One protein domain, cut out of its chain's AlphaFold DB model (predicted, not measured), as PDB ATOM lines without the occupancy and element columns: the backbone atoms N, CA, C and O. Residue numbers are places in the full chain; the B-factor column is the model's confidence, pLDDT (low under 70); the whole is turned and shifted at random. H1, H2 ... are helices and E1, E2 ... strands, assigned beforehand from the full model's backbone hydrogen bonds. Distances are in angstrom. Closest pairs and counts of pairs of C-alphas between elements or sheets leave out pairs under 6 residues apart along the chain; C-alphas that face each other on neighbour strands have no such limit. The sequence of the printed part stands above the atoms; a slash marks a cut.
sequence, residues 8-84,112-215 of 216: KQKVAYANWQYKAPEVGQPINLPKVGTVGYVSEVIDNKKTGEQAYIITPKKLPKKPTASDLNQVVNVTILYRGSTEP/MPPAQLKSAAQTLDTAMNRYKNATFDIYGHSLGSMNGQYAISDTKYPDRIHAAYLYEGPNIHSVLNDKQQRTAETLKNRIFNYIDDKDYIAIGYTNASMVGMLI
ATOM      1  N   LYS A   8     212.920 227.696 278.138       88.69
ATOM      2  CA  LYS A   8     212.878 226.274 277.753       88.69
ATOM      3  C   LYS A   8     212.147 225.421 278.791       88.69
ATOM      4  O   LYS A   8     211.426 224.491 278.434       88.69
ATOM      5  N   GLN A   9     212.326 225.721 280.076       93.50
ATOM      6  CA  GLN A   9     211.640 225.029 281.166       93.50
ATOM      7  C   GLN A   9     210.157 225.404 281.234       93.50
ATOM      8  O   GLN A   9     209.342 224.515 281.460       93.50
ATOM      9  N   LYS A  10     209.789 226.666 280.982       93.69
ATOM     10  CA  LYS A  10     208.386 227.105 280.895       93.69
ATOM     11  C   LYS A  10     207.645 226.406 279.753       93.69
ATOM     12  O   LYS A  10     206.554 225.891 279.973       93.69
ATOM     13  N   VAL A  11     208.269 226.277 278.577       90.81
ATOM     14  CA  VAL A  11     207.718 225.498 277.448       90.81
ATOM     15  C   VAL A  11     207.560 224.024 277.828       90.81
ATOM     16  O   VAL A  11     206.503 223.427 277.624       90.81
ATOM     17  N   ALA A  12     208.590 223.423 278.433       91.25
ATOM     18  CA  ALA A  12     208.510 222.043 278.912       91.25
ATOM     19  C   ALA A  12     207.401 221.859 279.961       91.25
ATOM     20  O   ALA A  12     206.771 220.800 280.000       91.25
ATOM     21  N   TYR A  13     207.147 222.879 280.784       94.50
ATOM     22  CA  TYR A  13     206.067 222.884 281.756       94.50
ATOM     23  C   TYR A  13     204.694 222.996 281.088       94.50
ATOM     24  O   TYR A  13     203.836 222.164 281.365       94.50
ATOM     25  N   ALA A  14     204.503 223.917 280.141       92.44
ATOM     26  CA  ALA A  14     203.267 224.022 279.361       92.44
ATOM     27  C   ALA A  14     202.918 222.692 278.667       92.44
ATOM     28  O   ALA A  14     201.779 222.232 278.728       92.44
ATOM     29  N   ASN A  15     203.918 222.008 278.099       91.44
ATOM     30  CA  ASN A  15     203.749 220.726 277.410       91.44
ATOM     31  C   ASN A  15     203.287 219.569 278.309       91.44
ATOM     32  O   ASN A  15     202.818 218.547 277.798       91.44
ATOM     33  N   TRP A  16     203.346 219.705 279.639       93.94
ATOM     34  CA  TRP A  16     202.739 218.716 280.534       93.94
ATOM     35  C   TRP A  16     201.228 218.585 280.346       93.94
ATOM     36  O   TRP A  16     200.697 217.509 280.619       93.94
ATOM     37  N   GLN A  17     200.556 219.602 279.799       91.06
ATOM     38  CA  GLN A  17     199.133 219.534 279.457       91.06
ATOM     39  C   GLN A  17     198.781 218.325 278.566       91.06
ATOM     40  O   GLN A  17     197.676 217.791 278.626       91.06
ATOM     41  N   TYR A  18     199.714 217.862 277.730       89.50
ATOM     42  CA  TYR A  18     199.468 216.771 276.787       89.50
ATOM     43  C   TYR A  18     199.748 215.389 277.372       89.50
ATOM     44  O   TYR A  18     199.327 214.392 276.793       89.50
ATOM     45  N   LYS A  19     200.402 215.318 278.537       90.75
ATOM     46  CA  LYS A  19     200.734 214.054 279.208       90.75
ATOM     47  C   LYS A  19     199.569 213.450 279.992       90.75
ATOM     48  O   LYS A  19     199.728 212.356 280.517       90.75
ATOM     49  N   ALA A  20     198.446 214.165 280.082       88.62
ATOM     50  CA  ALA A  20     197.264 213.772 280.842       88.62
ATOM     51  C   ALA A  20     197.580 213.335 282.289       88.62
ATOM     52  O   ALA A  20     197.258 212.211 282.669       88.62
ATOM     53  N   PRO A  21     198.242 214.192 283.093       92.94
ATOM     54  CA  PRO A  21     198.664 213.797 284.424       92.94
ATOM     55  C   PRO A  21     197.481 213.615 285.385       92.94
ATOM     56  O   PRO A  21     196.450 214.280 285.275       92.94
ATOM     57  N   GLU A  22     197.661 212.730 286.360       96.06
ATOM     58  CA  GLU A  22     196.641 212.347 287.339       96.06
ATOM     59  C   GLU A  22     196.790 213.098 288.667       96.06
ATOM     60  O   GLU A  22     197.870 213.572 289.031       96.06
ATOM     61  N   VAL A  23     195.712 213.158 289.456       97.19
ATOM     62  CA  VAL A  23     195.732 213.782 290.787       97.19
ATOM     63  C   VAL A  23     196.793 213.137 291.687       97.19
ATOM     64  O   VAL A  23     196.844 211.927 291.888       97.19
ATOM     65  N   GLY A  24     197.628 213.976 292.297       96.31
ATOM     66  CA  GLY A  24     198.721 213.592 293.183       96.31
ATOM     67  C   GLY A  24     200.028 213.241 292.469       96.31
ATOM     68  O   GLY A  24     201.011 212.954 293.167       96.31
ATOM     69  N   GLN A  25     200.055 213.269 291.131       97.50
ATOM     70  CA  GLN A  25     201.256 213.050 290.329       97.50
ATOM     71  C   GLN A  25     202.213 214.250 290.438       97.50
ATOM     72  O   GLN A  25     201.767 215.396 290.325       97.50
ATOM     73  N   PRO A  26     203.525 214.022 290.650       97.38
ATOM     74  CA  PRO A  26     204.524 215.082 290.571       97.38
ATOM     75  C   PRO A  26     204.761 215.508 289.116       97.38
ATOM     76  O   PRO A  26     204.912 214.669 288.225       97.38
ATOM     77  N   ILE A  27     204.867 216.814 288.892       96.69
ATOM     78  CA  ILE A  27     205.334 217.382 287.630       96.69
ATOM     79  C   ILE A  27     206.849 217.509 287.699       96.69
ATOM     80  O   ILE A  27     207.374 218.281 288.499       96.69
ATOM     81  N   ASN A  28     207.547 216.763 286.848       95.44
ATOM     82  CA  ASN A  28     209.006 216.755 286.796       95.44
ATOM     83  C   ASN A  28     209.504 217.452 285.532       95.44
ATOM     84  O   ASN A  28     209.099 217.096 284.419       95.44
ATOM     85  N   LEU A  29     210.415 218.411 285.699       93.25
ATOM     86  CA  LEU A  29     211.113 219.057 284.589       93.25
ATOM     87  C   LEU A  29     212.586 218.622 284.543       93.25
ATOM     88  O   LEU A  29     213.241 218.544 285.590       93.25
ATOM     89  N   PRO A  30     213.142 218.353 283.344       86.19
ATOM     90  CA  PRO A  30     214.551 218.001 283.195       86.19
ATOM     91  C   PRO A  30     215.470 219.058 283.813       86.19
ATOM     92  O   PRO A  30     215.289 220.251 283.578       86.19
ATOM     93  N   LYS A  31     216.479 218.614 284.574       87.31
ATOM     94  CA  LYS A  31     217.475 219.473 285.251       87.31
ATOM     95  C   LYS A  31     216.907 220.441 286.308       87.31
ATOM     96  O   LYS A  31     217.664 221.248 286.830       87.31
ATOM     97  N   VAL A  32     215.615 220.347 286.634       91.69
ATOM     98  CA  VAL A  32     214.965 221.109 287.719       91.69
ATOM     99  C   VAL A  32     214.495 220.173 288.830       91.69
ATOM    100  O   VAL A  32     214.702 220.455 290.003       91.69
ATOM    101  N   GLY A  33     213.898 219.033 288.468       93.44
ATOM    102  CA  GLY A  33     213.248 218.127 289.415       93.44
ATOM    103  C   GLY A  33     211.745 218.391 289.518       93.44
ATOM    104  O   GLY A  33     211.121 218.817 288.541       93.44
ATOM    105  N   THR A  34     211.162 218.096 290.681       95.44
ATOM    106  CA  THR A  34     209.726 218.275 290.935       95.44
ATOM    107  C   THR A  34     209.385 219.755 291.057       95.44
ATOM    108  O   THR A  34     209.853 220.420 291.978       95.44
ATOM    109  N   VAL A  35     208.525 220.252 290.170       94.81
ATOM    110  CA  VAL A  35     208.058 221.648 290.181       94.81
ATOM    111  C   VAL A  35     206.660 221.827 290.771       94.81
ATOM    112  O   VAL A  35     206.204 222.945 290.978       94.81
ATOM    113  N   GLY A  36     205.979 220.728 291.088       96.38
ATOM    114  CA  GLY A  36     204.689 220.752 291.762       96.38
ATOM    115  C   GLY A  36     203.981 219.409 291.684       96.38
ATOM    116  O   GLY A  36     204.531 218.425 291.190       96.38
ATOM    117  N   TYR A  37     202.748 219.377 292.173       97.69
ATOM    118  CA  TYR A  37     201.893 218.197 292.190       97.69
ATOM    119  C   TYR A  37     200.513 218.550 291.665       97.69
ATOM    120  O   TYR A  37     199.953 219.574 292.054       97.69
ATOM    121  N   VAL A  38     199.945 217.691 290.821       98.25
ATOM    122  CA  VAL A  38     198.572 217.871 290.341       98.25
ATOM    123  C   VAL A  38     197.614 217.758 291.523       98.25
ATOM    124  O   VAL A  38     197.552 216.723 292.185       98.25
ATOM    125  N   SER A  39     196.875 218.820 291.814       97.94
ATOM    126  CA  SER A  39     195.846 218.834 292.852       97.94
ATOM    127  C   SER A  39     194.467 218.498 292.300       97.94
ATOM    128  O   SER A  39     193.648 217.943 293.026       97.94
ATOM    129  N   GLU A  40     194.211 218.834 291.035       97.81
ATOM    130  CA  GLU A  40     192.919 218.633 290.383       97.81
ATOM    131  C   GLU A  40     193.092 218.456 288.872       97.81
ATOM    132  O   GLU A  40     193.980 219.058 288.264       97.81
ATOM    133  N   VAL A  41     192.227 217.628 288.285       98.00
ATOM    134  CA  VAL A  41     192.128 217.388 286.844       98.00
ATOM    135  C   VAL A  41     190.719 217.769 286.409       98.00
ATOM    136  O   VAL A  41     189.743 217.254 286.953       98.00
ATOM    137  N   ILE A  42     190.623 218.665 285.431       97.94
ATOM    138  CA  ILE A  42     189.376 219.119 284.825       97.94
ATOM    139  C   ILE A  42     189.264 218.451 283.457       97.94
ATOM    140  O   ILE A  42     190.196 218.517 282.658       97.94
ATOM    141  N   ASP A  43     188.123 217.816 283.193       95.12
ATOM    142  CA  ASP A  43     187.795 217.188 281.908       95.12
ATOM    143  C   ASP A  43     186.296 217.358 281.621       95.12
ATOM    144  O   ASP A  43     185.469 216.465 281.832       95.12
ATOM    145  N   ASN A  44     185.915 218.566 281.206       92.81
ATOM    146  CA  ASN A  44     184.526 218.926 280.957       92.81
ATOM    147  C   ASN A  44     184.112 218.526 279.537       92.81
ATOM    148  O   ASN A  44     184.199 219.309 278.592       92.81
ATOM    149  N   LYS A  45     183.572 217.313 279.393       88.69
ATOM    150  CA  LYS A  45     183.111 216.773 278.099       88.69
ATOM    151  C   LYS A  45     182.045 217.616 277.397       88.69
ATOM    152  O   LYS A  45     181.926 217.529 276.183       88.69
ATOM    153  N   LYS A  46     181.269 218.420 278.135       87.62
ATOM    154  CA  LYS A  46     180.227 219.274 277.537       87.62
ATOM    155  C   LYS A  46     180.817 220.483 276.820       87.62
ATOM    156  O   LYS A  46     180.245 220.937 275.838       87.62
ATOM    157  N   THR A  47     181.910 221.030 277.346       87.50
ATOM    158  CA  THR A  47     182.536 222.247 276.816       87.50
ATOM    159  C   THR A  47     183.814 221.958 276.037       87.50
ATOM    160  O   THR A  47     184.255 222.824 275.294       87.50
ATOM    161  N   GLY A  48     184.401 220.769 276.198       85.88
ATOM    162  CA  GLY A  48     185.703 220.398 275.641       85.88
ATOM    163  C   GLY A  48     186.888 220.882 276.480       85.88
ATOM    164  O   GLY A  48     188.036 220.683 276.091       85.88
ATOM    165  N   GLU A  49     186.645 221.526 277.627       92.25
ATOM    166  CA  GLU A  49     187.720 222.025 278.483       92.25
ATOM    167  C   GLU A  49     188.468 220.873 279.150       92.25
ATOM    168  O   GLU A  49     187.869 220.010 279.793       92.25
ATOM    169  N   GLN A  50     189.795 220.930 279.068       95.38
ATOM    170  CA  GLN A  50     190.678 220.109 279.875       95.38
ATOM    171  C   GLN A  50     191.741 220.992 280.517       95.38
ATOM    172  O   GLN A  50     192.349 221.827 279.843       95.38
ATOM    173  N   ALA A  51     191.958 220.826 281.818       98.12
ATOM    174  CA  ALA A  51     192.930 221.616 282.559       98.12
ATOM    175  C   ALA A  51     193.490 220.852 283.761       98.12
ATOM    176  O   ALA A  51     192.874 219.917 284.273       98.12
ATOM    177  N   TYR A  52     194.657 221.281 284.229       98.56
ATOM    178  CA  TYR A  52     195.342 220.688 285.374       98.56
ATOM    179  C   TYR A  52     195.706 221.785 286.364       98.56
ATOM    180  O   TYR A  52     196.378 222.746 285.992       98.56
ATOM    181  N   ILE A  53     195.282 221.633 287.617       98.50
ATOM    182  CA  ILE A  53     195.660 222.539 288.704       98.50
ATOM    183  C   ILE A  53     196.847 221.922 289.433       98.50
ATOM    184  O   ILE A  53     196.799 220.757 289.829       98.50
ATOM    185  N   ILE A  54     197.912 222.697 289.610       98.38
ATOM    186  CA  ILE A  54     199.150 222.271 290.258       98.38
ATOM    187  C   ILE A  54     199.408 223.116 291.494       98.38
ATOM    188  O   ILE A  54     199.362 224.346 291.451       98.38
ATOM    189  N   THR A  55     199.743 222.438 292.589       97.75
ATOM    190  CA  THR A  55     200.183 223.060 293.837       97.75
ATOM    191  C   THR A  55     201.658 222.746 294.123       97.75
ATOM    192  O   THR A  55     202.135 221.662 293.777       97.75
ATOM    193  N   PRO A  56     202.396 223.633 294.819       94.69
ATOM    194  CA  PRO A  56     203.815 223.433 295.134       94.69
ATOM    195  C   PRO A  56     204.093 222.185 295.978       94.69
ATOM    196  O   PRO A  56     205.182 221.623 295.941       94.69
ATOM    197  N   LYS A  57     203.104 221.755 296.767       93.62
ATOM    198  CA  LYS A  57     203.175 220.570 297.621       93.62
ATOM    199  C   LYS A  57     202.032 219.626 297.298       93.62
ATOM    200  O   LYS A  57     200.946 220.066 296.916       93.62
ATOM    201  N   LYS A  58     202.270 218.331 297.504       96.25
ATOM    202  CA  LYS A  58     201.233 217.309 297.415       96.25
ATOM    203  C   LYS A  58     200.236 217.503 298.551       96.25
ATOM    204  O   LYS A  58     200.608 217.422 299.718       96.25
ATOM    205  N   LEU A  59     198.980 217.746 298.201       95.81
ATOM    206  CA  LEU A  59     197.902 217.834 299.176       95.81
ATOM    207  C   LEU A  59     197.457 216.430 299.619       95.81
ATOM    208  O   LEU A  59     197.535 215.477 298.832       95.81
ATOM    209  N   PRO A  60     196.970 216.274 300.861       95.00
ATOM    210  CA  PRO A  60     196.306 215.044 301.272       95.00
ATOM    211  C   PRO A  60     195.019 214.837 300.456       95.00
ATOM    212  O   PRO A  60     194.441 215.788 299.934       95.00
ATOM    213  N   LYS A  61     194.523 213.591 300.380       90.81
ATOM    214  CA  LYS A  61     193.317 213.238 299.594       90.81
ATOM    215  C   LYS A  61     192.080 214.077 299.950       90.81
ATOM    216  O   LYS A  61     191.219 214.289 299.104       90.81
ATOM    217  N   LYS A  62     191.976 214.519 301.204       93.62
ATOM    218  CA  LYS A  62     190.918 215.399 301.711       93.62
ATOM    219  C   LYS A  62     191.577 216.582 302.433       93.62
ATOM    220  O   LYS A  62     191.791 216.483 303.638       93.62
ATOM    221  N   PRO A  63     191.968 217.647 301.713       95.06
ATOM    222  CA  PRO A  63     192.648 218.784 302.320       95.06
ATOM    223  C   PRO A  63     191.707 219.563 303.237       95.06
ATOM    224  O   PRO A  63     190.552 219.823 302.898       95.06
ATOM    225  N   THR A  64     192.221 219.939 304.400       97.00
ATOM    226  CA  THR A  64     191.570 220.846 305.344       97.00
ATOM    227  C   THR A  64     191.730 222.300 304.894       97.00
ATOM    228  O   THR A  64     192.548 222.617 304.030       97.00
ATOM    229  N   ALA A  65     191.000 223.225 305.523       95.62
ATOM    230  CA  ALA A  65     191.203 224.655 305.289       95.62
ATOM    231  C   ALA A  65     192.647 225.101 305.597       95.62
ATOM    232  O   ALA A  65     193.183 225.950 304.891       95.62
ATOM    233  N   SER A  66     193.294 224.499 306.604       95.62
ATOM    234  CA  SER A  66     194.698 224.781 306.932       95.62
ATOM    235  C   SER A  66     195.633 224.355 305.798       95.62
ATOM    236  O   SER A  66     196.480 225.144 305.382       95.62
ATOM    237  N   ASP A  67     195.427 223.159 305.234       96.69
ATOM    238  CA  ASP A  67     196.229 222.665 304.107       96.69
ATOM    239  C   ASP A  67     196.109 223.589 302.887       96.69
ATOM    240  O   ASP A  67     197.109 223.916 302.249       96.69
ATOM    241  N   LEU A  68     194.889 224.049 302.581       96.81
ATOM    242  CA  LEU A  68     194.633 224.967 301.467       96.81
ATOM    243  C   LEU A  68     195.230 226.359 301.711       96.81
ATOM    244  O   LEU A  68     195.780 226.957 300.790       96.81
ATOM    245  N   ASN A  69     195.169 226.867 302.945       95.00
ATOM    246  CA  ASN A  69     195.685 228.191 303.302       95.00
ATOM    247  C   ASN A  69     197.214 228.291 303.228       95.00
ATOM    248  O   ASN A  69     197.736 229.397 303.086       95.00
ATOM    249  N   GLN A  70     197.923 227.162 303.320       94.75
ATOM    250  CA  GLN A  70     199.377 227.089 303.142       94.75
ATOM    251  C   GLN A  70     199.806 227.131 301.667       94.75
ATOM    252  O   GLN A  70     200.994 227.281 301.373       94.75
ATOM    253  N   VAL A  71     198.867 226.991 300.727       96.69
ATOM    254  CA  VAL A  71     199.146 227.113 299.294       96.69
ATOM    255  C   VAL A  71     199.224 228.594 298.928       96.69
ATOM    256  O   VAL A  71     198.231 229.314 298.981       96.69
ATOM    257  N   VAL A  72     200.419 229.038 298.539       95.50
ATOM    258  CA  VAL A  72     200.718 230.451 298.220       95.50
ATOM    259  C   VAL A  72     200.922 230.720 296.724       95.50
ATOM    260  O   VAL A  72     200.944 231.869 296.290       95.50
ATOM    261  N   ASN A  73     201.049 229.668 295.920       96.44
ATOM    262  CA  ASN A  73     201.115 229.737 294.464       96.44
ATOM    263  C   ASN A  73     200.358 228.535 293.893       96.44
ATOM    264  O   ASN A  73     200.388 227.456 294.485       96.44
ATOM    265  N   VAL A  74     199.654 228.739 292.787       98.25
ATOM    266  CA  VAL A  74     198.938 227.709 292.038       98.25
ATOM    267  C   VAL A  74     199.241 227.919 290.565       98.25
ATOM    268  O   VAL A  74     199.200 229.045 290.082       98.25
ATOM    269  N   THR A  75     199.515 226.841 289.842       98.56
ATOM    270  CA  THR A  75     199.612 226.883 288.381       98.56
ATOM    271  C   THR A  75     198.403 226.193 287.762       98.56
ATOM    272  O   THR A  75     198.010 225.125 288.228       98.56
ATOM    273  N   ILE A  76     197.826 226.772 286.709       98.62
ATOM    274  CA  ILE A  76     196.825 226.105 285.868       98.62
ATOM    275  C   ILE A  76     197.422 225.870 284.481       98.62
ATOM    276  O   ILE A  76     197.863 226.813 283.829       98.62
ATOM    277  N   LEU A  77     197.421 224.613 284.030       98.25
ATOM    278  CA  LEU A  77     197.754 224.239 282.653       98.25
ATOM    279  C   LEU A  77     196.450 223.993 281.891       98.25
ATOM    280  O   LEU A  77     195.799 222.973 282.120       98.25
ATOM    281  N   TYR A  78     196.065 224.898 280.996       97.44
ATOM    282  CA  TYR A  78     194.919 224.700 280.105       97.44
ATOM    283  C   TYR A  78     195.340 223.942 278.866       97.44
ATOM    284  O   TYR A  78     196.147 224.462 278.106       97.44
ATOM    285  N   ARG A  79     194.745 222.771 278.630       92.88
ATOM    286  CA  ARG A  79     195.094 221.890 277.517       92.88
ATOM    287  C   ARG A  79     194.675 222.470 276.165       92.88
ATOM    288  O   ARG A  79     193.530 222.887 275.985       92.88
ATOM    289  N   GLY A  80     195.596 222.440 275.204       84.38
ATOM    290  CA  GLY A  80     195.300 222.630 273.783       84.38
ATOM    291  C   GLY A  80     194.639 221.413 273.126       84.38
ATOM    292  O   GLY A  80     194.431 220.382 273.762       84.38
ATOM    293  N   SER A  81     194.342 221.507 271.827       73.50
ATOM    294  CA  SER A  81     193.851 220.351 271.061       73.50
ATOM    295  C   SER A  81     194.924 219.255 270.959       73.50
ATOM    296  O   SER A  81     196.117 219.553 271.023       73.50
ATOM    297  N   THR A  82     194.511 217.994 270.812       61.19
ATOM    298  CA  THR A  82     195.396 216.828 270.604       61.19
ATOM    299  C   THR A  82     195.974 216.714 269.203       61.19
ATOM    300  O   THR A  82     196.919 215.951 269.021       61.19
ATOM    301  N   GLU A  83     195.429 217.453 268.236       52.91
ATOM    302  CA  GLU A  83     195.785 217.324 266.816       52.91
ATOM    303  C   GLU A  83     196.301 218.603 266.110       52.91
ATOM    304  O   GLU A  83     196.144 218.717 264.899       52.91
ATOM    305  N   PRO A  84     196.970 219.575 266.766       47.28
ATOM    306  CA  PRO A  84     197.702 220.598 266.030       47.28
ATOM    307  C   PRO A  84     199.008 220.005 265.465       47.28
ATOM    308  O   PRO A  84     199.848 219.517 266.223       47.28
ATOM    309  N   MET A 112     179.442 236.363 271.082       65.62
ATOM    310  CA  MET A 112     179.443 235.629 272.352       65.62
ATOM    311  C   MET A 112     180.650 234.696 272.469       65.62
ATOM    312  O   MET A 112     180.933 233.966 271.522       65.62
ATOM    313  N   PRO A 113     181.316 234.651 273.640       77.50
ATOM    314  CA  PRO A 113     182.470 233.790 273.815       77.50
ATOM    315  C   PRO A 113     182.078 232.307 273.824       77.50
ATOM    316  O   PRO A 113     181.062 231.960 274.452       77.50
ATOM    317  N   PRO A 114     182.886 231.436 273.192       83.75
ATOM    318  CA  PRO A 114     182.649 230.002 273.177       83.75
ATOM    319  C   PRO A 114     182.527 229.386 274.576       83.75
ATOM    320  O   PRO A 114     183.129 229.848 275.548       83.75
ATOM    321  N   ALA A 115     181.765 228.292 274.671       88.62
ATOM    322  CA  ALA A 115     181.481 227.621 275.939       88.62
ATOM    323  C   ALA A 115     182.748 227.145 276.670       88.62
ATOM    324  O   ALA A 115     182.810 227.252 277.892       88.62
ATOM    325  N   GLN A 116     183.770 226.679 275.945       90.19
ATOM    326  CA  GLN A 116     185.044 226.264 276.542       90.19
ATOM    327  C   GLN A 116     185.794 227.422 277.198       90.19
ATOM    328  O   GLN A 116     186.303 227.249 278.298       90.19
ATOM    329  N   LEU A 117     185.809 228.612 276.581       92.69
ATOM    330  CA  LEU A 117     186.474 229.783 277.159       92.69
ATOM    331  C   LEU A 117     185.802 230.193 278.477       92.69
ATOM    332  O   LEU A 117     186.467 230.431 279.482       92.69
ATOM    333  N   LYS A 118     184.463 230.187 278.504       94.62
ATOM    334  CA  LYS A 118     183.690 230.423 279.735       94.62
ATOM    335  C   LYS A 118     183.947 229.348 280.793       94.62
ATOM    336  O   LYS A 118     184.051 229.677 281.969       94.62
ATOM    337  N   SER A 119     184.053 228.088 280.376       96.19
ATOM    338  CA  SER A 119     184.407 226.963 281.249       96.19
ATOM    339  C   SER A 119     185.791 227.182 281.877       96.19
ATOM    340  O   SER A 119     185.920 227.152 283.096       96.19
ATOM    341  N   ALA A 120     186.787 227.570 281.073       97.50
ATOM    342  CA  ALA A 120     188.134 227.898 281.538       97.50
ATOM    343  C   ALA A 120     188.156 229.048 282.557       97.50
ATOM    344  O   ALA A 120     188.829 228.942 283.587       97.50
ATOM    345  N   ALA A 121     187.385 230.116 282.323       98.25
ATOM    346  CA  ALA A 121     187.225 231.207 283.287       98.25
ATOM    347  C   ALA A 121     186.613 230.731 284.614       98.25
ATOM    348  O   ALA A 121     187.098 231.086 285.690       98.25
ATOM    349  N   GLN A 122     185.587 229.877 284.554       98.38
ATOM    350  CA  GLN A 122     184.976 229.280 285.746       98.38
ATOM    351  C   GLN A 122     185.960 228.393 286.516       98.38
ATOM    352  O   GLN A 122     185.973 228.443 287.748       98.38
ATOM    353  N   THR A 123     186.799 227.626 285.820       98.69
ATOM    354  CA  THR A 123     187.876 226.833 286.428       98.69
ATOM    355  C   THR A 123     188.862 227.719 287.186       98.69
ATOM    356  O   THR A 123     189.144 227.440 288.354       98.69
ATOM    357  N   LEU A 124     189.332 228.822 286.588       98.81
ATOM    358  CA  LEU A 124     190.243 229.763 287.252       98.81
ATOM    359  C   LEU A 124     189.617 230.360 288.515       98.81
ATOM    360  O   LEU A 124     190.203 230.280 289.595       98.81
ATOM    361  N   ASP A 125     188.407 230.908 288.403       98.62
ATOM    362  CA  ASP A 125     187.707 231.526 289.532       98.62
ATOM    363  C   ASP A 125     187.420 230.504 290.647       98.62
ATOM    364  O   ASP A 125     187.551 230.813 291.835       98.62
ATOM    365  N   THR A 126     187.064 229.265 290.293       98.50
ATOM    366  CA  THR A 126     186.849 228.172 291.256       98.50
ATOM    367  C   THR A 126     188.141 227.824 291.987       98.50
ATOM    368  O   THR A 126     188.146 227.729 293.219       98.50
ATOM    369  N   ALA A 127     189.255 227.715 291.262       98.50
ATOM    370  CA  ALA A 127     190.566 227.482 291.852       98.50
ATOM    371  C   ALA A 127     190.981 228.642 292.775       98.50
ATOM    372  O   ALA A 127     191.429 228.414 293.900       98.50
ATOM    373  N   MET A 128     190.761 229.892 292.363       98.56
ATOM    374  CA  MET A 128     191.047 231.080 293.175       98.56
ATOM    375  C   MET A 128     190.208 231.141 294.454       98.56
ATOM    376  O   MET A 128     190.726 231.538 295.504       98.56
ATOM    377  N   ASN A 129     188.943 230.720 294.397       98.12
ATOM    378  CA  ASN A 129     188.074 230.610 295.571       98.12
ATOM    379  C   ASN A 129     188.533 229.506 296.531       98.12
ATOM    380  O   ASN A 129     188.419 229.660 297.751       98.12
ATOM    381  N   ARG A 130     189.058 228.402 295.989       97.69
ATOM    382  CA  ARG A 130     189.589 227.273 296.761       97.69
ATOM    383  C   ARG A 130     190.903 227.626 297.460       97.69
ATOM    384  O   ARG A 130     191.055 227.342 298.644       97.69
ATOM    385  N   TYR A 131     191.831 228.268 296.754       97.88
ATOM    386  CA  TYR A 131     193.173 228.600 297.245       97.88
ATOM    387  C   TYR A 131     193.298 230.087 297.567       97.88
ATOM    388  O   TYR A 131     194.036 230.797 296.898       97.88
ATOM    389  N   LYS A 132     192.570 230.593 298.566       96.81
ATOM    390  CA  LYS A 132     192.370 232.042 298.803       96.81
ATOM    391  C   LYS A 132     193.648 232.876 298.983       96.81
ATOM    392  O   LYS A 132     193.646 234.045 298.617       96.81
ATOM    393  N   ASN A 133     194.723 232.273 299.490       95.94
ATOM    394  CA  ASN A 133     196.001 232.951 299.747       95.94
ATOM    395  C   ASN A 133     196.997 232.837 298.583       95.94
ATOM    396  O   ASN A 133     198.118 233.333 298.683       95.94
ATOM    397  N   ALA A 134     196.620 232.153 297.501       97.75
ATOM    398  CA  ALA A 134     197.532 231.874 296.408       97.75
ATOM    399  C   ALA A 134     197.529 232.972 295.341       97.75
ATOM    400  O   ALA A 134     196.484 233.545 295.011       97.75
ATOM    401  N   THR A 135     198.705 233.183 294.759       98.06
ATOM    402  CA  THR A 135     198.866 233.786 293.431       98.06
ATOM    403  C   THR A 135     198.777 232.711 292.350       98.06
ATOM    404  O   THR A 135     198.990 231.531 292.637       98.06
ATOM    405  N   PHE A 136     198.427 233.104 291.127       98.50
ATOM    406  CA  PHE A 136     198.136 232.181 290.033       98.50
ATOM    407  C   PHE A 136     199.049 232.409 288.837       98.50
ATOM    408  O   PHE A 136     199.135 233.526 288.327       98.50
ATOM    409  N   ASP A 137     199.672 231.324 288.387       98.31
ATOM    410  CA  ASP A 137     200.357 231.237 287.106       98.31
ATOM    411  C   ASP A 137     199.499 230.462 286.107       98.31
ATOM    412  O   ASP A 137     198.926 229.419 286.432       98.31
ATOM    413  N   ILE A 138     199.398 230.967 284.883       98.50
ATOM    414  CA  ILE A 138     198.591 230.353 283.830       98.50
ATOM    415  C   ILE A 138     199.512 229.925 282.701       98.50
ATOM    416  O   ILE A 138     200.339 230.702 282.235       98.50
ATOM    417  N   TYR A 139     199.348 228.694 282.236       97.94
ATOM    418  CA  TYR A 139     200.019 228.200 281.045       97.94
ATOM    419  C   TYR A 139     199.000 227.603 280.089       97.94
ATOM    420  O   TYR A 139     198.010 226.992 280.498       97.94
ATOM    421  N   GLY A 140     199.285 227.732 278.803       94.12
ATOM    422  CA  GLY A 140     198.509 227.085 277.761       94.12
ATOM    423  C   GLY A 140     199.247 227.148 276.438       94.12
ATOM    424  O   GLY A 140     199.951 228.116 276.164       94.12
ATOM    425  N   HIS A 141     199.087 226.116 275.621       89.69
ATOM    426  CA  HIS A 141     199.614 226.098 274.256       89.69
ATOM    427  C   HIS A 141     198.494 225.809 273.252       89.69
ATOM    428  O   HIS A 141     197.551 225.078 273.584       89.69
ATOM    429  N   SER A 142     198.586 226.367 272.041       85.50
ATOM    430  CA  SER A 142     197.555 226.259 271.001       85.50
ATOM    431  C   SER A 142     196.200 226.764 271.526       85.50
ATOM    432  O   SER A 142     196.129 227.834 272.132       85.50
ATOM    433  N   LEU A 143     195.115 225.998 271.396       86.12
ATOM    434  CA  LEU A 143     193.804 226.330 271.977       86.12
ATOM    435  C   LEU A 143     193.870 226.622 273.494       86.12
ATOM    436  O   LEU A 143     193.117 227.446 274.012       86.12
ATOM    437  N   GLY A 144     194.791 225.980 274.215       91.38
ATOM    438  CA  GLY A 144     194.999 226.203 275.642       91.38
ATOM    439  C   GLY A 144     195.413 227.640 275.962       91.38
ATOM    440  O   GLY A 144     195.024 228.177 276.998       91.38
ATOM    441  N   SER A 145     196.139 228.297 275.050       93.25
ATOM    442  CA  SER A 145     196.476 229.718 275.179       93.25
ATOM    443  C   SER A 145     195.214 230.587 275.161       93.25
ATOM    444  O   SER A 145     195.062 231.451 276.018       93.25
ATOM    445  N   MET A 146     194.251 230.300 274.280       92.06
ATOM    446  CA  MET A 146     192.976 231.032 274.212       92.06
ATOM    447  C   MET A 146     192.163 230.881 275.502       92.06
ATOM    448  O   MET A 146     191.617 231.859 276.011       92.06
ATOM    449  N   ASN A 147     192.121 229.663 276.061       95.44
ATOM    450  CA  ASN A 147     191.507 229.401 277.366       95.44
ATOM    451  C   ASN A 147     192.146 230.273 278.455       95.44
ATOM    452  O   ASN A 147     191.431 230.923 279.217       95.44
ATOM    453  N   GLY A 148     193.482 230.342 278.482       97.75
ATOM    454  CA  GLY A 148     194.232 231.192 279.403       97.75
ATOM    455  C   GLY A 148     193.931 232.681 279.222       97.75
ATOM    456  O   GLY A 148     193.550 233.338 280.191       97.75
ATOM    457  N   GLN A 149     194.027 233.202 277.992       97.50
ATOM    458  CA  GLN A 149     193.716 234.603 277.671       97.50
ATOM    459  C   GLN A 149     192.317 234.982 278.172       97.50
ATOM    460  O   GLN A 149     192.149 236.010 278.831       97.50
ATOM    461  N   TYR A 150     191.310 234.143 277.901       96.94
ATOM    462  CA  TYR A 150     189.933 234.444 278.286       96.94
ATOM    463  C   TYR A 150     189.748 234.375 279.800       96.94
ATOM    464  O   TYR A 150     189.181 235.296 280.386       96.94
ATOM    465  N   ALA A 151     190.257 233.320 280.443       98.44
ATOM    466  CA  ALA A 151     190.121 233.126 281.883       98.44
ATOM    467  C   ALA A 151     190.702 234.305 282.675       98.44
ATOM    468  O   ALA A 151     190.050 234.833 283.574       98.44
ATOM    469  N   ILE A 152     191.894 234.766 282.294       98.38
ATOM    470  CA  ILE A 152     192.564 235.901 282.938       98.38
ATOM    471  C   ILE A 152     191.812 237.210 282.687       98.38
ATOM    472  O   ILE A 152     191.739 238.060 283.571       98.38
ATOM    473  N   SER A 153     191.233 237.378 281.498       98.06
ATOM    474  CA  SER A 153     190.480 238.588 281.151       98.06
ATOM    475  C   SER A 153     189.120 238.657 281.862       98.06
ATOM    476  O   SER A 153     188.626 239.748 282.148       98.06
ATOM    477  N   ASP A 154     188.500 237.512 282.165       98.25
ATOM    478  CA  ASP A 154     187.165 237.421 282.777       98.25
ATOM    479  C   ASP A 154     187.179 237.305 284.313       98.25
ATOM    480  O   ASP A 154     186.145 237.506 284.955       98.25
ATOM    481  N   THR A 155     188.333 237.001 284.916       97.50
ATOM    482  CA  THR A 155     188.426 236.700 286.351       97.50
ATOM    483  C   THR A 155     187.962 237.841 287.258       97.50
ATOM    484  O   THR A 155     188.143 239.034 286.990       97.50
ATOM    485  N   LYS A 156     187.404 237.460 288.409       96.62
ATOM    486  CA  LYS A 156     187.026 238.382 289.492       96.62
ATOM    487  C   LYS A 156     188.208 238.836 290.347       96.62
ATOM    488  O   LYS A 156     188.038 239.753 291.149       96.62
ATOM    489  N   TYR A 157     189.374 238.205 290.204       97.56
ATOM    490  CA  TYR A 157     190.530 238.432 291.074       97.56
ATOM    491  C   TYR A 157     191.817 238.754 290.290       97.56
ATOM    492  O   TYR A 157     192.832 238.078 290.485       97.56
ATOM    493  N   PRO A 158     191.814 239.779 289.416       97.75
ATOM    494  CA  PRO A 158     192.945 240.063 288.530       97.75
ATOM    495  C   PRO A 158     194.256 240.313 289.287       97.75
ATOM    496  O   PRO A 158     195.311 239.862 288.853       97.75
ATOM    497  N   ASP A 159     194.201 240.922 290.474       97.81
ATOM    498  CA  ASP A 159     195.391 241.212 291.288       97.81
ATOM    499  C   ASP A 159     196.165 239.959 291.723       97.81
ATOM    500  O   ASP A 159     197.356 240.037 292.029       97.81
ATOM    501  N   ARG A 160     195.503 238.795 291.731       98.06
ATOM    502  CA  ARG A 160     196.092 237.506 292.121       98.06
ATOM    503  C   ARG A 160     196.756 236.773 290.959       98.06
ATOM    504  O   ARG A 160     197.364 235.726 291.186       98.06
ATOM    505  N   ILE A 161     196.674 237.307 289.742       98.50
ATOM    506  CA  ILE A 161     197.419 236.809 288.586       98.50
ATOM    507  C   ILE A 161     198.877 237.235 288.734       98.50
ATOM    508  O   ILE A 161     199.185 238.430 288.730       98.50
ATOM    509  N   HIS A 162     199.768 236.257 288.867       97.62
ATOM    510  CA  HIS A 162     201.207 236.492 288.896       97.62
ATOM    511  C   HIS A 162     201.748 236.632 287.473       97.62
ATOM    512  O   HIS A 162     202.247 237.700 287.119       97.62
ATOM    513  N   ALA A 163     201.586 235.596 286.647       97.38
ATOM    514  CA  ALA A 163     201.974 235.619 285.245       97.38
ATOM    515  C   ALA A 163     201.152 234.634 284.401       97.38
ATOM    516  O   ALA A 163     200.568 233.674 284.906       97.38
ATOM    517  N   ALA A 164     201.138 234.851 283.092       98.06
ATOM    518  CA  ALA A 164     200.575 233.938 282.118       98.06
ATOM    519  C   ALA A 164     201.540 233.727 280.956       98.06
ATOM    520  O   ALA A 164     201.987 234.690 280.339       98.06
ATOM    521  N   TYR A 165     201.842 232.467 280.661       97.44
ATOM    522  CA  TYR A 165     202.773 232.043 279.623       97.44
ATOM    523  C   TYR A 165     202.013 231.226 278.585       97.44
ATOM    524  O   TYR A 165     201.640 230.071 278.813       97.44
ATOM    525  N   LEU A 166     201.728 231.864 277.460       96.00
ATOM    526  CA  LEU A 166     200.774 231.392 276.473       96.00
ATOM    527  C   LEU A 166     201.518 231.188 275.156       96.00
ATOM    528  O   LEU A 166     202.195 232.097 274.701       96.00
ATOM    529  N   TYR A 167     201.433 230.000 274.573       90.44
ATOM    530  CA  TYR A 167     202.288 229.602 273.450       90.44
ATOM    531  C   TYR A 167     201.457 229.281 272.215       90.44
ATOM    532  O   TYR A 167     200.469 228.551 272.327       90.44
ATOM    533  N   GLU A 168     201.870 229.797 271.059       85.81
ATOM    534  CA  GLU A 168     201.347 229.424 269.735       85.81
ATOM    535  C   GLU A 168     199.815 229.393 269.668       85.81
ATOM    536  O   GLU A 168     199.201 228.456 269.164       85.81
ATOM    537  N   GLY A 169     199.168 230.387 270.278       82.62
ATOM    538  CA  GLY A 169     197.714 230.486 270.350       82.62
ATOM    539  C   GLY A 169     197.207 231.764 269.694       82.62
ATOM    540  O   GLY A 169     197.846 232.806 269.860       82.62
ATOM    541  N   PRO A 170     196.043 231.739 269.020       82.19
ATOM    542  CA  PRO A 170     195.470 232.931 268.403       82.19
ATOM    543  C   PRO A 170     195.156 234.015 269.433       82.19
ATOM    544  O   PRO A 170     194.843 233.722 270.590       82.19
ATOM    545  N   ASN A 171     195.166 235.269 268.994       86.88
ATOM    546  CA  ASN A 171     194.732 236.398 269.808       86.88
ATOM    547  C   ASN A 171     193.200 236.425 269.918       86.88
ATOM    548  O   ASN A 171     192.502 236.501 268.906       86.88
ATOM    549  N   ILE A 172     192.666 236.429 271.143       88.94
ATOM    550  CA  ILE A 172     191.211 236.450 271.371       88.94
ATOM    551  C   ILE A 172     190.642 237.839 271.680       88.94
ATOM    552  O   ILE A 172     189.475 237.935 272.056       88.94
ATOM    553  N   HIS A 173     191.429 238.914 271.583       89.56
ATOM    554  CA  HIS A 173     190.996 240.249 272.016       89.56
ATOM    555  C   HIS A 173     189.639 240.671 271.422       89.56
ATOM    556  O   HIS A 173     188.814 241.259 272.115       89.56
ATOM    557  N   SER A 174     189.372 240.332 270.157       84.12
ATOM    558  CA  SER A 174     188.105 240.619 269.465       84.12
ATOM    559  C   SER A 174     186.880 239.907 270.056       84.12
ATOM    560  O   SER A 174     185.754 240.349 269.842       84.12
ATOM    561  N   VAL A 175     187.086 238.823 270.803       84.25
ATOM    562  CA  VAL A 175     186.039 238.041 271.481       84.25
ATOM    563  C   VAL A 175     185.664 238.661 272.832       84.25
ATOM    564  O   VAL A 175     184.581 238.404 273.360       84.25
ATOM    565  N   LEU A 176     186.559 239.463 273.414       89.81
ATOM    566  CA  LEU A 176     186.387 240.044 274.740       89.81
ATOM    567  C   LEU A 176     185.419 241.231 274.718       89.81
ATOM    568  O   LEU A 176     185.480 242.079 273.830       89.81
ATOM    569  N   ASN A 177     184.583 241.344 275.751       91.88
ATOM    570  CA  ASN A 177     183.811 242.565 276.004       91.88
ATOM    571  C   ASN A 177     184.675 243.662 276.655       91.88
ATOM    572  O   ASN A 177     185.760 243.394 277.168       91.88
ATOM    573  N   ASP A 178     184.164 244.892 276.721       94.19
ATOM    574  CA  ASP A 178     184.917 246.049 277.224       94.19
ATOM    575  C   ASP A 178     185.482 245.870 278.641       94.19
ATOM    576  O   ASP A 178     186.560 246.374 278.956       94.19
ATOM    577  N   LYS A 179     184.760 245.172 279.533       95.81
ATOM    578  CA  LYS A 179     185.257 244.906 280.891       95.81
ATOM    579  C   LYS A 179     186.453 243.961 280.834       95.81
ATOM    580  O   LYS A 179     187.457 244.232 281.480       95.81
ATOM    581  N   GLN A 180     186.342 242.892 280.053       97.12
ATOM    582  CA  GLN A 180     187.402 241.902 279.881       97.12
ATOM    583  C   GLN A 180     188.644 242.510 279.218       97.12
ATOM    584  O   GLN A 180     189.756 242.267 279.675       97.12
ATOM    585  N   GLN A 181     188.463 243.367 278.209       95.62
ATOM    586  CA  GLN A 181     189.567 244.099 277.573       95.62
ATOM    587  C   GLN A 181     190.293 245.015 278.573       95.62
ATOM    588  O   GLN A 181     191.520 245.029 278.616       95.62
ATOM    589  N   ARG A 182     189.562 245.727 279.444       96.81
ATOM    590  CA  ARG A 182     190.178 246.547 280.508       96.81
ATOM    591  C   ARG A 182     190.953 245.711 281.528       96.81
ATOM    592  O   ARG A 182     192.029 246.131 281.960       96.81
ATOM    593  N   THR A 183     190.432 244.545 281.907       98.00
ATOM    594  CA  THR A 183     191.161 243.598 282.764       98.00
ATOM    595  C   THR A 183     192.453 243.140 282.085       98.00
ATOM    596  O   THR A 183     193.516 243.199 282.701       98.00
ATOM    597  N   ALA A 184     192.381 242.750 280.808       96.88
ATOM    598  CA  ALA A 184     193.540 242.330 280.022       96.88
ATOM    599  C   ALA A 184     194.615 243.426 279.934       96.88
ATOM    600  O   ALA A 184     195.787 243.142 280.168       96.88
ATOM    601  N   GLU A 185     194.226 244.679 279.675       96.00
ATOM    602  CA  GLU A 185     195.166 245.808 279.613       96.00
ATOM    603  C   GLU A 185     195.829 246.076 280.973       96.00
ATOM    604  O   GLU A 185     197.034 246.301 281.046       96.00
ATOM    605  N   THR A 186     195.079 245.963 282.077       97.12
ATOM    606  CA  THR A 186     195.634 246.104 283.440       97.12
ATOM    607  C   THR A 186     196.695 245.038 283.735       97.12
ATOM    608  O   THR A 186     197.672 245.289 284.442       97.12
ATOM    609  N   LEU A 187     196.528 243.842 283.170       97.50
ATOM    610  CA  LEU A 187     197.425 242.702 283.346       97.50
ATOM    611  C   LEU A 187     198.455 242.563 282.223       97.50
ATOM    612  O   LEU A 187     199.188 241.576 282.203       97.50
ATOM    613  N   LYS A 188     198.560 243.534 281.311       96.19
ATOM    614  CA  LYS A 188     199.355 243.421 280.083       96.19
ATOM    615  C   LYS A 188     200.788 242.956 280.318       96.19
ATOM    616  O   LYS A 188     201.240 242.020 279.671       96.19
ATOM    617  N   ASN A 189     201.460 243.530 281.314       96.62
ATOM    618  CA  ASN A 189     202.851 243.203 281.658       96.62
ATOM    619  C   ASN A 189     203.020 241.859 282.394       96.62
ATOM    620  O   ASN A 189     204.127 241.511 282.796       96.62
ATOM    621  N   ARG A 190     201.927 241.122 282.612       97.31
ATOM    622  CA  ARG A 190     201.895 239.796 283.240       97.31
ATOM    623  C   ARG A 190     201.428 238.711 282.274       97.31
ATOM    624  O   ARG A 190     201.483 237.542 282.634       97.31
ATOM    625  N   ILE A 191     200.963 239.069 281.077       97.75
ATOM    626  CA  ILE A 191     200.472 238.127 280.072       97.75
ATOM    627  C   ILE A 191     201.463 238.112 278.912       97.75
ATOM    628  O   ILE A 191     201.653 239.127 278.247       97.75
ATOM    629  N   PHE A 192     202.090 236.968 278.670       96.38
ATOM    630  CA  PHE A 192     203.132 236.787 277.666       96.38
ATOM    631  C   PHE A 192     202.665 235.767 276.626       96.38
ATOM    632  O   PHE A 192     202.571 234.575 276.932       96.38
ATOM    633  N   ASN A 193     202.383 236.228 275.407       93.69
ATOM    634  CA  ASN A 193     202.095 235.367 274.260       93.69
ATOM    635  C   ASN A 193     203.386 235.142 273.474       93.69
ATOM    636  O   ASN A 193     203.905 236.082 272.881       93.69
ATOM    637  N   TYR A 194     203.896 233.917 273.490       90.69
ATOM    638  CA  TYR A 194     205.055 233.473 272.724       90.69
ATOM    639  C   TYR A 194     204.564 232.899 271.405       90.69
ATOM    640  O   TYR A 194     203.786 231.942 271.409       90.69
ATOM    641  N   ILE A 195     204.988 233.528 270.321       84.25
ATOM    642  CA  ILE A 195     204.519 233.257 268.972       84.25
ATOM    643  C   ILE A 195     205.734 233.152 268.054       84.25
ATOM    644  O   ILE A 195     206.482 234.124 267.924       84.25
ATOM    645  N   ASP A 196     205.899 232.014 267.385       77.19
ATOM    646  CA  ASP A 196     206.793 231.918 266.232       77.19
ATOM    647  C   ASP A 196     206.082 232.537 265.018       77.19
ATOM    648  O   ASP A 196     204.981 232.134 264.650       77.19
ATOM    649  N   ASP A 197     206.709 233.516 264.359       65.12
ATOM    650  CA  ASP A 197     206.155 234.145 263.149       65.12
ATOM    651  C   ASP A 197     205.970 233.142 261.985       65.12
ATOM    652  O   ASP A 197     205.313 233.456 260.989       65.12
ATOM    653  N   LYS A 198     206.550 231.937 262.085       64.69
ATOM    654  CA  LYS A 198     206.326 230.814 261.161       64.69
ATOM    655  C   LYS A 198     205.164 229.904 261.568       64.69
ATOM    656  O   LYS A 198     204.811 229.024 260.781       64.69
ATOM    657  N   ASP A 199     204.596 230.073 262.759       56.28
ATOM    658  CA  ASP A 199     203.444 229.301 263.215       56.28
ATOM    659  C   ASP A 199     202.143 229.871 262.629       56.28
ATOM    660  O   ASP A 199     201.751 231.020 262.843       56.28
ATOM    661  N   TYR A 200     201.437 229.025 261.883       59.16
ATOM    662  CA  TYR A 200     200.175 229.356 261.235       59.16
ATOM    663  C   TYR A 200     198.995 229.520 262.220       59.16
ATOM    664  O   TYR A 200     197.967 230.072 261.820       59.16
ATOM    665  N   ILE A 201     199.099 229.075 263.485       55.31
ATOM    666  CA  ILE A 201     198.049 229.278 264.509       55.31
ATOM    667  C   ILE A 201     197.995 230.733 264.987       55.31
ATOM    668  O   ILE A 201     196.949 231.179 265.468       55.31
ATOM    669  N   ALA A 202     199.090 231.487 264.876       57.22
ATOM    670  CA  ALA A 202     199.264 232.809 265.473       57.22
ATOM    671  C   ALA A 202     198.474 233.939 264.779       57.22
ATOM    672  O   ALA A 202     198.996 234.976 264.365       57.22
ATOM    673  N   ILE A 203     197.167 233.748 264.661       66.12
ATOM    674  CA  ILE A 203     196.238 234.624 263.966       66.12
ATOM    675  C   ILE A 203     195.786 235.741 264.911       66.12
ATOM    676  O   ILE A 203     195.564 235.535 266.105       66.12
ATOM    677  N   GLY A 204     195.627 236.944 264.358       65.81
ATOM    678  CA  GLY A 204     195.051 238.090 265.065       65.81
ATOM    679  C   GLY A 204     196.051 238.995 265.790       65.81
ATOM    680  O   GLY A 204     195.607 239.884 266.507       65.81
ATOM    681  N   TYR A 205     197.367 238.820 265.615       71.69
ATOM    682  CA  TYR A 205     198.384 239.698 266.227       71.69
ATOM    683  C   TYR A 205     198.865 240.849 265.320       71.69
ATOM    684  O   TYR A 205     199.411 241.835 265.814       71.69
ATOM    685  N   THR A 206     198.650 240.775 264.002       67.62
ATOM    686  CA  THR A 206     199.080 241.820 263.055       67.62
ATOM    687  C   THR A 206     198.113 243.007 263.059       67.62
ATOM    688  O   THR A 206     196.948 242.850 262.700       67.62
ATOM    689  N   ASN A 207     198.600 244.205 263.413       61.50
ATOM    690  CA  ASN A 207     197.845 245.473 263.415       61.50
ATOM    691  C   ASN A 207     196.536 245.460 264.239       61.50
ATOM    692  O   ASN A 207     195.610 246.213 263.938       61.50
ATOM    693  N   ALA A 208     196.461 244.630 265.283       67.50
ATOM    694  CA  ALA A 208     195.280 244.490 266.133       67.50
ATOM    695  C   ALA A 208     195.614 244.693 267.619       67.50
ATOM    696  O   ALA A 208     196.732 244.423 268.064       67.50
ATOM    697  N   SER A 209     194.624 245.130 268.402       83.69
ATOM    698  CA  SER A 209     194.688 245.058 269.866       83.69
ATOM    699  C   SER A 209     194.820 243.601 270.311       83.69
ATOM    700  O   SER A 209     194.214 242.717 269.706       83.69
ATOM    701  N   MET A 210     195.590 243.338 271.368       88.56
ATOM    702  CA  MET A 210     195.923 241.980 271.811       88.56
ATOM    703  C   MET A 210     195.784 241.805 273.322       88.56
ATOM    704  O   MET A 210     195.877 242.769 274.080       88.56
ATOM    705  N   VAL A 211     195.567 240.566 273.760       90.38
ATOM    706  CA  VAL A 211     195.542 240.219 275.186       90.38
ATOM    707  C   VAL A 211     196.974 240.030 275.677       90.38
ATOM    708  O   VAL A 211     197.540 238.961 275.501       90.38
ATOM    709  N   GLY A 212     197.563 241.043 276.313       93.62
ATOM    710  CA  GLY A 212     198.919 240.948 276.866       93.62
ATOM    711  C   GLY A 212     200.025 241.449 275.943       93.62
ATOM    712  O   GLY A 212     199.794 242.248 275.040       93.62
ATOM    713  N   MET A 213     201.251 241.008 276.207       94.12
ATOM    714  CA  MET A 213     202.424 241.272 275.378       94.12
ATOM    715  C   MET A 213     202.649 240.145 274.372       94.12
ATOM    716  O   MET A 213     202.357 238.980 274.649       94.12
ATOM    717  N   LEU A 214     203.208 240.506 273.220       89.81
ATOM    718  CA  LEU A 214     203.697 239.579 272.206       89.81
ATOM    719  C   LEU A 214     205.212 239.409 272.364       89.81
ATOM    720  O   LEU A 214     205.941 240.400 272.413       89.81
ATOM    721  N   ILE A 215     205.663 238.162 272.428       88.69
ATOM    722  CA  ILE A 215     207.062 237.744 272.488       88.69
ATOM    723  C   ILE A 215     207.335 236.881 271.251       88.69
ATOM    724  O   ILE A 215     206.565 235.966 270.965       88.69
TER     725      ILE A 215
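This is residues 8 to 84 and 112 to 215 of the 216 residues of the protein "Alpha/beta hydrolase" of Listeria booriae (UniProt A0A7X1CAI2). What is the main picture? A twisted sheet of eight strands curls round the helix H1 on one face, while H3 and H4 cover its other face, making three layers. H5 packs on residues 152 to 154 of H4, and H2 lies off the sheet near the end of H3. What are the parts? The printed part has 181 residues, of mixed class, in the order H1 E1 E2 E3 H2 E4 H3 E5 H4 E6 H5 E7 E8; the sheet, E1 E2 E3 E4 E5 E6 E7 E8, is mixed. It is compact, with a radius of gyration of the C-alphas of 15.5 A and spans of 48 by 34 by 32 A.

How is the sheet joined? E1, residues 26 to 29, E2, residues 33 to 44, and E3, residues 49 to 55, form a meander of two hairpins, each strand the antiparallel neighbour of the one before, with N 27 and O 36 at 2.8 A and N 42 and O 51 at 2.8 A, within hydrogen-bond range. E3 is antiparallel to E4, residues 73 to 78, with N 52 and O 77 at 2.9 A. E4, E5, residues 135 to 141, E6, residues 161 to 167, E7, residues 191 to 194, and E8, residues 213 to 215, are parallel neighbours in turn, with N 76 and O 137 at 2.9 A, N 138 and O 163 at 2.9 A, N 192 and O 164 at 2.8 A, and N 213 and O 191 at 2.8 A. What is on the sheet? H1, residues 8 to 19, comes closest to E5 with the C-alphas of Ala 14 and Tyr 139, 5.6 A apart. On the opposite face, H3, residues 115 to 130, comes closest to E3 with the C-alphas of Glu 49 and Gln 116, 5.4 A apart. H4, residues 143 to 154, has a height over the sheet of 7.1 A and runs along E5, at 8 degrees on the local plane. How do the helices meet? H3 and H4 touch at a steep tilt of 60 degrees, the same way, the closest C-alphas, of Ala 121 and Ala 151, 3.7 A apart. H4 touches H5, residues 178 to 186, about perpendicular at 81 degrees, with residues 152 to 154 alone, the closest C-alphas being those of Ser 153 and Gln 180, 4.7 A apart. H2, residues 65 to 69, is close to H3 but not clearly touching, the closest C-alphas, of Leu 68 and Arg 130, being 7.3 A apart. What of crossovers and backbones? E5, H4, E6 and E6, H5, E7 are strand-helix-strand units, two parallel neighbour strands with a helix between, with right-handed crossovers. Every O i to N i+4 pair is within hydrogen-bond range in H2, H3, H4 and H5, and 4 of 8 are in H1.

Where are the anchors? H1 begins at C-alpha 8, (212.878, 226.274, 277.753), and E8 ends at C-alpha 215, (207.062, 237.744, 272.488). Which elements are long? E2 measures 30.0 A and bends by 57 degrees at residue 39; H3 measures 22.3 A and E5 20.7 A.

How large is it? The C-alphas farthest apart, of Lys 62 and Asn 207, are 49.2 A apart. Where is it broken, long or uncertain? Residues 85 to 111 are not printed, with 24.5 A from C-alpha 84 to C-alpha 112. The link E7 to E8, residues 195 to 212, is long. The pLDDT is under 70 at residues 82 to 84, 112, 197 to 204 and 206 to 208.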